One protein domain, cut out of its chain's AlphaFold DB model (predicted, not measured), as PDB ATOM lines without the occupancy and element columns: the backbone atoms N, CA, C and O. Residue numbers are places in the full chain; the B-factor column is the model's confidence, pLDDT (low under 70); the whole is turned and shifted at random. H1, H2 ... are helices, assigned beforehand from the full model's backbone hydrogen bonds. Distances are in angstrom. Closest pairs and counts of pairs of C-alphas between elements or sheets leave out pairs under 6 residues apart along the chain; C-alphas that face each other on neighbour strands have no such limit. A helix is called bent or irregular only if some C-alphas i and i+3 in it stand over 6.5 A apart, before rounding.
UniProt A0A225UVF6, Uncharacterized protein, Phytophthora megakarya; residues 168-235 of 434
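What this domain is: This is residues 168 to 235 of the 434 residues of an uncharacterized protein of Phytophthora megakarya (UniProt A0A225UVF6). This is a lopsided helical hairpin: one very long helix, H1, makes the length of the rod, and a shorter helix, H2, folds back beside its later part. Residues 168 to 185 of H1 stick out past H2 as a long free arm, and residues 204 to 210 stand free at the turn. The printed part has 68 residues with two named helices, H1 then H2, and no named strand; the class is all helix. The whole is extended, with a radius of gyration of the C-alphas of 17.9 A, and spans 62 by 18 by 17 A.

Where its parts are: Find C-alpha 168 at (12.258, -64.345, 42.098); from there H1, residues 168 to 208, runs 58.6 A to C-alpha 208 at (13.883, -20.141, 3.608). H1 is neither bent nor irregular, but only just: C-alphas 180 and 183 are 6.4 A apart. Go on past the link to Pro 215, where H2, residues 215 to 231, begins; it runs 24.4 A to C-alpha 231 at (2.288, -38.958, 23.512).

How they stand to each other: Look at residues 189 to 196 of H1 and residues 225 to 231 of H2: with these parts alone the two helices touch. Their closest C-alphas, those of Ala 192 and Val 228, are 7.1 A apart. The helices run opposite ways at a shallow tilt of 21 degrees, a helical hairpin. In H2 every O i to N i+4 pair is within hydrogen-bond range; in H1 34 of 37 are.

The domain as a whole: The two C-alphas farthest apart, those of Glu 168 and Gly 210, are 62.1 A apart. Without the stretches that stand free, the body spans 35 by 18 by 13 A. The printed part has no cut, and the link from H1 to H2, 6 residues, is short. Read the B-factor column for confidence: the mean pLDDT of the printed part is 75.9, and it is under 70 at residues 168 to 174, 176 and 228 to 235.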
ATOM      1  N   GLU A 168      12.013 -64.038  43.519       58.12
ATOM      2  CA  GLU A 168      12.258 -64.345  42.098       58.12
ATOM      3  C   GLU A 168      11.112 -63.884  41.173       58.12
ATOM      4  O   GLU A 168      11.325 -63.527  40.016       58.12
ATOM      5  N   THR A 169       9.872 -63.832  41.673       55.34
ATOM      6  CA  THR A 169       8.710 -63.385  40.881       55.34
ATOM      7  C   THR A 169       8.681 -61.862  40.728       55.34
ATOM      8  O   THR A 169       8.214 -61.347  39.711       55.34
ATOM      9  N   ILE A 170       9.216 -61.131  41.712       56.16
ATOM     10  CA  ILE A 170       9.322 -59.667  41.678       56.16
ATOM     11  C   ILE A 170      10.372 -59.251  40.646       56.16
ATOM     12  O   ILE A 170      10.093 -58.400  39.803       56.16
ATOM     13  N   GLU A 171      11.532 -59.907  40.644       59.16
ATOM     14  CA  GLU A 171      12.602 -59.649  39.670       59.16
ATOM     15  C   GLU A 171      12.134 -59.918  38.231       59.16
ATOM     16  O   GLU A 171      12.350 -59.100  37.333       59.16
ATOM     17  N   ASN A 172      11.389 -61.009  38.017       64.50
ATOM     18  CA  ASN A 172      10.793 -61.322  36.717       64.50
ATOM     19  C   ASN A 172       9.773 -60.267  36.263       64.50
ATOM     20  O   ASN A 172       9.710 -59.927  35.077       64.50
ATOM     21  N   PHE A 173       8.989 -59.710  37.189       64.62
ATOM     22  CA  PHE A 173       8.042 -58.643  36.878       64.62
ATOM     23  C   PHE A 173       8.753 -57.338  36.501       64.62
ATOM     24  O   PHE A 173       8.405 -56.712  35.496       64.62
ATOM     25  N   GLU A 174       9.773 -56.936  37.258       66.56
ATOM     26  CA  GLU A 174      10.561 -55.739  36.957       66.56
ATOM     27  C   GLU A 174      11.292 -55.857  35.625       66.56
ATOM     28  O   GLU A 174      11.253 -54.926  34.813       66.56
ATOM     29  N   TRP A 175      11.894 -57.019  35.365       84.94
ATOM     30  CA  TRP A 175      12.535 -57.309  34.091       84.94
ATOM     31  C   TRP A 175      11.536 -57.202  32.939       84.94
ATOM     32  O   TRP A 175      11.814 -56.521  31.951       84.94
ATOM     33  N   THR A 176      10.353 -57.800  33.083       69.94
ATOM     34  CA  THR A 176       9.299 -57.786  32.061       69.94
ATOM     35  C   THR A 176       8.802 -56.367  31.793       69.94
ATOM     36  O   THR A 176       8.777 -55.922  30.646       69.94
ATOM     37  N   ARG A 177       8.470 -55.607  32.843       78.50
ATOM     38  CA  ARG A 177       8.024 -54.210  32.737       78.50
ATOM     39  C   ARG A 177       9.072 -53.341  32.042       78.50
ATOM     40  O   ARG A 177       8.761 -52.597  31.112       78.50
ATOM     41  N   ASN A 178      10.324 -53.431  32.481       73.19
ATOM     42  CA  ASN A 178      11.381 -52.565  31.977       73.19
ATOM     43  C   ASN A 178      11.777 -52.933  30.540       73.19
ATOM     44  O   ASN A 178      11.952 -52.044  29.706       73.19
ATOM     45  N   ASN A 179      11.888 -54.228  30.228       75.88
ATOM     46  CA  ASN A 179      12.391 -54.678  28.931       75.88
ATOM     47  C   ASN A 179      11.318 -54.802  27.854       75.88
ATOM     48  O   ASN A 179      11.611 -54.488  26.704       75.88
ATOM     49  N   LEU A 180      10.101 -55.228  28.196       70.69
ATOM     50  CA  LEU A 180       9.050 -55.444  27.199       70.69
ATOM     51  C   LEU A 180       8.129 -54.236  27.019       70.69
ATOM     52  O   LEU A 180       7.497 -54.124  25.975       70.69
ATOM     53  N   ILE A 181       8.054 -53.328  27.998       74.69
ATOM     54  CA  ILE A 181       7.147 -52.170  27.932       74.69
ATOM     55  C   ILE A 181       7.941 -50.871  27.819       74.69
ATOM     56  O   ILE A 181       7.825 -50.156  26.821       74.69
ATOM     57  N   PHE A 182       8.782 -50.556  28.808       75.25
ATOM     58  CA  PHE A 182       9.442 -49.249  28.842       75.25
ATOM     59  C   PHE A 182      10.516 -49.074  27.769       75.25
ATOM     60  O   PHE A 182      10.599 -47.997  27.178       75.25
ATOM     61  N   LYS A 183      11.312 -50.108  27.468       80.25
ATOM     62  CA  LYS A 183      12.306 -50.039  26.385       80.25
ATOM     63  C   LYS A 183      11.657 -49.756  25.018       80.25
ATOM     64  O   LYS A 183      12.055 -48.764  24.405       80.25
ATOM     65  N   PRO A 184      10.651 -50.521  24.548       78.25
ATOM     66  CA  PRO A 184       9.972 -50.214  23.289       78.25
ATOM     67  C   PRO A 184       9.298 -48.841  23.280       78.25
ATOM     68  O   PRO A 184       9.415 -48.115  22.294       78.25
ATOM     69  N   LEU A 185       8.657 -48.441  24.387       77.25
ATOM     70  CA  LEU A 185       8.036 -47.119  24.499       77.25
ATOM     71  C   LEU A 185       9.070 -45.995  24.357       77.25
ATOM     72  O   LEU A 185       8.846 -45.039  23.620       77.25
ATOM     73  N   ARG A 186      10.235 -46.130  25.003       81.00
ATOM     74  CA  ARG A 186      11.339 -45.173  24.873       81.00
ATOM     75  C   ARG A 186      11.830 -45.084  23.430       81.00
ATOM     76  O   ARG A 186      11.996 -43.975  22.929       81.00
ATOM     77  N   VAL A 187      12.036 -46.221  22.762       81.75
ATOM     78  CA  VAL A 187      12.450 -46.260  21.346       81.75
ATOM     79  C   VAL A 187      11.419 -45.556  20.465       81.75
ATOM     80  O   VAL A 187      11.786 -44.709  19.654       81.75
ATOM     81  N   TYR A 188      10.130 -45.830  20.673       84.06
ATOM     82  CA  TYR A 188       9.049 -45.161  19.954       84.06
ATOM     83  C   TYR A 188       9.067 -43.640  20.161       84.06
ATOM     84  O   TYR A 188       9.015 -42.890  19.187       84.06
ATOM     85  N   CYS A 189       9.188 -43.170  21.407       81.50
ATOM     86  CA  CYS A 189       9.248 -41.740  21.708       81.50
ATOM     87  C   CYS A 189      10.459 -41.058  21.053       81.50
ATOM     88  O   CYS A 189      10.316 -39.967  20.505       81.50
ATOM     89  N   VAL A 190      11.631 -41.705  21.066       84.62
ATOM     90  CA  VAL A 190      12.846 -41.185  20.416       84.62
ATOM     91  C   VAL A 190      12.654 -41.085  18.901       84.62
ATOM     92  O   VAL A 190      12.914 -40.028  18.330       84.62
ATOM     93  N   LEU A 191      12.129 -42.130  18.253       82.12
ATOM     94  CA  LEU A 191      11.856 -42.123  16.811       82.12
ATOM     95  C   LEU A 191      10.802 -41.077  16.425       82.12
ATOM     96  O   LEU A 191      10.935 -40.394  15.409       82.12
ATOM     97  N   ALA A 192       9.754 -40.919  17.234       79.06
ATOM     98  CA  ALA A 192       8.733 -39.900  17.015       79.06
ATOM     99  C   ALA A 192       9.319 -38.482  17.099       79.06
ATOM    100  O   ALA A 192       8.981 -37.632  16.272       79.06
ATOM    101  N   LEU A 193      10.224 -38.241  18.054       82.81
ATOM    102  CA  LEU A 193      10.911 -36.962  18.214       82.81
ATOM    103  C   LEU A 193      11.878 -36.684  17.056       82.81
ATOM    104  O   LEU A 193      11.855 -35.592  16.496       82.81
ATOM    105  N   GLN A 194      12.670 -37.677  16.642       87.50
ATOM    106  CA  GLN A 194      13.569 -37.563  15.486       87.50
ATOM    107  C   GLN A 194      12.797 -37.243  14.200       87.50
ATOM    108  O   GLN A 194      13.146 -36.306  13.486       87.50
ATOM    109  N   ASN A 195      11.691 -37.950  13.951       85.19
ATOM    110  CA  ASN A 195      10.813 -37.672  12.814       85.19
ATOM    111  C   ASN A 195      10.196 -36.269  12.886       85.19
ATOM    112  O   ASN A 195      10.020 -35.619  11.857       85.19
ATOM    113  N   HIS A 196       9.841 -35.789  14.083       85.44
ATOM    114  CA  HIS A 196       9.333 -34.429  14.249       85.44
ATOM    115  C   HIS A 196      10.397 -33.378  13.919       85.44
ATOM    116  O   HIS A 196      10.103 -32.448  13.172       85.44
ATOM    117  N   ASN A 197      11.619 -33.551  14.430       87.62
ATOM    118  CA  ASN A 197      12.727 -32.628  14.196       87.62
ATOM    119  C   ASN A 197      13.129 -32.594  12.718       87.62
ATOM    120  O   ASN A 197      13.260 -31.511  12.160       87.62
ATOM    121  N   SER A 198      13.204 -33.754  12.058       91.12
ATOM    122  CA  SER A 198      13.464 -33.826  10.615       91.12
ATOM    123  C   SER A 198      12.400 -33.072   9.807       91.12
ATOM    124  O   SER A 198      12.729 -32.248   8.958       91.12
ATOM    125  N   LEU A 199      11.111 -33.263  10.121       84.44
ATOM    126  CA  LEU A 199      10.036 -32.521   9.455       84.44
ATOM    127  C   LEU A 199      10.095 -31.015   9.742       84.44
ATOM    128  O   LEU A 199       9.750 -30.217   8.871       84.44
ATOM    129  N   LEU A 200      10.502 -30.617  10.949       86.38
ATOM    130  CA  LEU A 200      10.689 -29.215  11.312       86.38
ATOM    131  C   LEU A 200      11.827 -28.581  10.501       86.38
ATOM    132  O   LEU A 200      11.643 -27.490   9.969       86.38
ATOM    133  N   GLU A 201      12.957 -29.272  10.348       92.69
ATOM    134  CA  GLU A 201      14.080 -28.829   9.513       92.69
ATOM    135  C   GLU A 201      13.661 -28.654   8.052       92.69
ATOM    136  O   GLU A 201      13.891 -27.589   7.480       92.69
ATOM    137  N   THR A 202      12.964 -29.634   7.467       88.81
ATOM    138  CA  THR A 202      12.446 -29.525   6.093       88.81
ATOM    139  C   THR A 202      11.459 -28.364   5.947       88.81
ATOM    140  O   THR A 202      11.501 -27.618   4.973       88.81
ATOM    141  N   THR A 203      10.590 -28.161   6.941       83.62
ATOM    142  CA  THR A 203       9.625 -27.050   6.936       83.62
ATOM    143  C   THR A 203      10.336 -25.696   7.002       83.62
ATOM    144  O   THR A 203       9.945 -24.755   6.311       83.62
ATOM    145  N   ASN A 204      11.405 -25.595   7.797       86.50
ATOM    146  CA  ASN A 204      12.229 -24.393   7.886       86.50
ATOM    147  C   ASN A 204      12.991 -24.129   6.578       86.50
ATOM    148  O   ASN A 204      13.071 -22.977   6.155       86.50
ATOM    149  N   GLN A 205      13.495 -25.175   5.913       91.00
ATOM    150  CA  GLN A 205      14.122 -25.069   4.589       91.00
ATOM    151  C   GLN A 205      13.137 -24.537   3.543       91.00
ATOM    152  O   GLN A 205      13.447 -23.569   2.855       91.00
ATOM    153  N   TRP A 206      11.911 -25.069   3.493       87.88
ATOM    154  CA  TRP A 206      10.869 -24.551   2.599       87.88
ATOM    155  C   TRP A 206      10.538 -23.083   2.873       87.88
ATOM    156  O   TRP A 206      10.365 -22.300   1.940       87.88
ATOM    157  N   GLY A 207      10.496 -22.689   4.150       86.81
ATOM    158  CA  GLY A 207      10.326 -21.290   4.537       86.81
ATOM    159  C   GLY A 207      11.463 -20.393   4.035       86.81
ATOM    160  O   GLY A 207      11.196 -19.298   3.542       86.81
ATOM    161  N   ALA A 208      12.712 -20.864   4.106       90.06
ATOM    162  CA  ALA A 208      13.883 -20.141   3.608       90.06
ATOM    163  C   ALA A 208      13.899 -20.012   2.073       90.06
ATOM    164  O   ALA A 208      14.329 -18.989   1.548       90.06
ATOM    165  N   GLU A 209      13.379 -21.010   1.356       93.69
ATOM    166  CA  GLU A 209      13.235 -21.005  -0.108       93.69
ATOM    167  C   GLU A 209      12.062 -20.137  -0.606       93.69
ATOM    168  O   GLU A 209      11.860 -19.986  -1.810       93.69
ATOM    169  N   GLY A 210      11.269 -19.557   0.302       91.38
ATOM    170  CA  GLY A 210      10.076 -18.785  -0.048       91.38
ATOM    171  C   GLY A 210       8.907 -19.650  -0.534       91.38
ATOM    172  O   GLY A 210       7.956 -19.131  -1.125       91.38
ATOM    173  N   LEU A 211       8.947 -20.965  -0.291       86.88
ATOM    174  CA  LEU A 211       7.839 -21.864  -0.592       86.88
ATOM    175  C   LEU A 211       6.709 -21.628   0.417       86.88
ATOM    176  O   LEU A 211       6.854 -21.815   1.626       86.88
ATOM    177  N   ASN A 212       5.542 -21.231  -0.090       85.94
ATOM    178  CA  ASN A 212       4.361 -21.041   0.743       85.94
ATOM    179  C   ASN A 212       3.846 -22.391   1.253       85.94
ATOM    180  O   ASN A 212       3.281 -23.189   0.501       85.94
ATOM    181  N   ILE A 213       3.971 -22.621   2.559       81.50
ATOM    182  CA  ILE A 213       3.296 -23.729   3.233       81.50
ATOM    183  C   ILE A 213       1.791 -23.477   3.139       81.50
ATOM    184  O   ILE A 213       1.281 -22.463   3.618       81.50
ATOM    185  N   THR A 214       1.054 -24.404   2.525       85.81
ATOM    186  CA  THR A 214      -0.402 -24.255   2.422       85.81
ATOM    187  C   THR A 214      -1.038 -24.241   3.820       85.81
ATOM    188  O   THR A 214      -0.591 -24.972   4.711       85.81
ATOM    189  N   PRO A 215      -2.132 -23.484   4.039       80.06
ATOM    190  CA  PRO A 215      -2.830 -23.469   5.328       80.06
ATOM    191  C   PRO A 215      -3.231 -24.869   5.823       80.06
ATOM    192  O   PRO A 215      -3.234 -25.140   7.024       80.06
ATOM    193  N   HIS A 216      -3.532 -25.782   4.893       78.38
ATOM    194  CA  HIS A 216      -3.840 -27.178   5.198       78.38
ATOM    195  C   HIS A 216      -2.618 -27.954   5.715       78.38
ATOM    196  O   HIS A 216      -2.718 -28.635   6.736       78.38
ATOM    197  N   ALA A 217      -1.456 -27.812   5.066       77.25
ATOM    198  CA  ALA A 217      -0.215 -28.447   5.508       77.25
ATOM    199  C   ALA A 217       0.221 -27.938   6.893       77.25
ATOM    200  O   ALA A 217       0.550 -28.741   7.766       77.25
ATOM    201  N   ALA A 218       0.111 -26.630   7.144       78.69
ATOM    202  CA  ALA A 218       0.376 -26.048   8.459       78.69
ATOM    203  C   ALA A 218      -0.572 -26.602   9.541       78.69
ATOM    204  O   ALA A 218      -0.146 -26.914  10.656       78.69
ATOM    205  N   LYS A 219      -1.861 -26.782   9.216       82.88
ATOM    206  CA  LYS A 219      -2.843 -27.389  10.127       82.88
ATOM    207  C   LYS A 219      -2.494 -28.843  10.456       82.88
ATOM    208  O   LYS A 219      -2.545 -29.218  11.626       82.88
ATOM    209  N   LEU A 220      -2.110 -29.644   9.459       77.50
ATOM    210  CA  LEU A 220      -1.676 -31.032   9.661       77.50
ATOM    211  C   LEU A 220      -0.387 -31.120  10.486       77.50
ATOM    212  O   LEU A 220      -0.303 -31.948  11.394       77.50
ATOM    213  N   PHE A 221       0.587 -30.246  10.229       79.25
ATOM    214  CA  PHE A 221       1.829 -30.188  11.000       79.25
ATOM    215  C   PHE A 221       1.561 -29.851  12.472       79.25
ATOM    216  O   PHE A 221       2.017 -30.561  13.369       79.25
ATOM    217  N   ASN A 222       0.732 -28.835  12.733       79.00
ATOM    218  CA  ASN A 222       0.319 -28.472  14.087       79.00
ATOM    219  C   ASN A 222      -0.480 -29.588  14.776       79.00
ATOM    220  O   ASN A 222      -0.280 -29.839  15.963       79.00
ATOM    221  N   TYR A 223      -1.337 -30.303  14.043       81.56
ATOM    222  CA  TYR A 223      -2.041 -31.468  14.580       81.56
ATOM    223  C   TYR A 223      -1.066 -32.579  14.982       81.56
ATOM    224  O   TYR A 223      -1.166 -33.114  16.084       81.56
ATOM    225  N   LYS A 224      -0.075 -32.883  14.135       76.00
ATOM    226  CA  LYS A 224       0.954 -33.889  14.426       76.00
ATOM    227  C   LYS A 224       1.820 -33.475  15.619       76.00
ATOM    228  O   LYS A 224       2.068 -34.304  16.485       76.00
ATOM    229  N   LYS A 225       2.185 -32.194  15.735       73.88
ATOM    230  CA  LYS A 225       2.873 -31.625  16.910       73.88
ATOM    231  C   LYS A 225       2.044 -31.776  18.194       73.88
ATOM    232  O   LYS A 225       2.561 -32.209  19.221       73.88
ATOM    233  N   MET A 226       0.744 -31.483  18.137       72.19
ATOM    234  CA  MET A 226      -0.183 -31.692  19.260       72.19
ATOM    235  C   MET A 226      -0.358 -33.177  19.601       72.19
ATOM    236  O   MET A 226      -0.541 -33.530  20.759       72.19
ATOM    237  N   HIS A 227      -0.309 -34.063  18.609       72.12
ATOM    238  CA  HIS A 227      -0.426 -35.499  18.831       72.12
ATOM    239  C   HIS A 227       0.846 -36.081  19.460       72.12
ATOM    240  O   HIS A 227       0.755 -36.796  20.450       72.12
ATOM    241  N   VAL A 228       2.027 -35.705  18.960       62.44
ATOM    242  CA  VAL A 228       3.317 -36.099  19.551       62.44
ATOM    243  C   VAL A 228       3.447 -35.551  20.969       62.44
ATOM    244  O   VAL A 228       3.815 -36.309  21.853       62.44
ATOM    245  N   SER A 229       3.047 -34.299  21.229       61.56
ATOM    246  CA  SER A 229       3.066 -33.731  22.590       61.56
ATOM    247  C   SER A 229       2.089 -34.395  23.566       61.56
ATOM    248  O   SER A 229       2.365 -34.433  24.758       61.56
ATOM    249  N   LYS A 230       0.976 -34.960  23.078       61.81
ATOM    250  CA  LYS A 230       0.080 -35.813  23.882       61.81
ATOM    251  C   LYS A 230       0.687 -37.187  24.192       61.81
ATOM    252  O   LYS A 230       0.272 -37.812  25.161       61.81
ATOM    253  N   LEU A 231       1.617 -37.662  23.362       50.66
ATOM    254  CA  LEU A 231       2.288 -38.958  23.512       50.66
ATOM    255  C   LEU A 231       3.597 -38.851  24.306       50.66
ATOM    256  O   LEU A 231       3.963 -39.783  25.018       50.66
ATOM    257  N   THR A 232       4.303 -37.725  24.209       44.00
ATOM    258  CA  THR A 232       5.423 -37.401  25.090       44.00
ATOM    259  C   THR A 232       4.858 -37.008  26.441       44.00
ATOM    260  O   THR A 232       4.130 -36.027  26.559       44.00
ATOM    261  N   VAL A 233       5.176 -37.801  27.452       45.59
ATOM    262  CA  VAL A 233       4.713 -37.653  28.828       45.59
ATOM    263  C   VAL A 233       5.100 -36.268  29.369       45.59
ATOM    264  O   VAL A 233       6.217 -36.064  29.830       45.59
ATOM    265  N   VAL A 234       4.180 -35.303  29.298       34.69
ATOM    266  CA  VAL A 234       4.259 -34.048  30.054       34.69
ATOM    267  C   VAL A 234       3.516 -34.278  31.372       34.69
ATOM    268  O   VAL A 234       2.362 -34.718  31.336       34.69
ATOM    269  N   PRO A 235       4.124 -33.999  32.538       34.28
ATOM    270  CA  PRO A 235       3.444 -34.126  33.817       34.28
ATOM    271  C   PRO A 235       2.331 -33.072  33.895       34.28
ATOM    272  O   PRO A 235       2.573 -31.890  34.131       34.28
TER     273      PRO A 235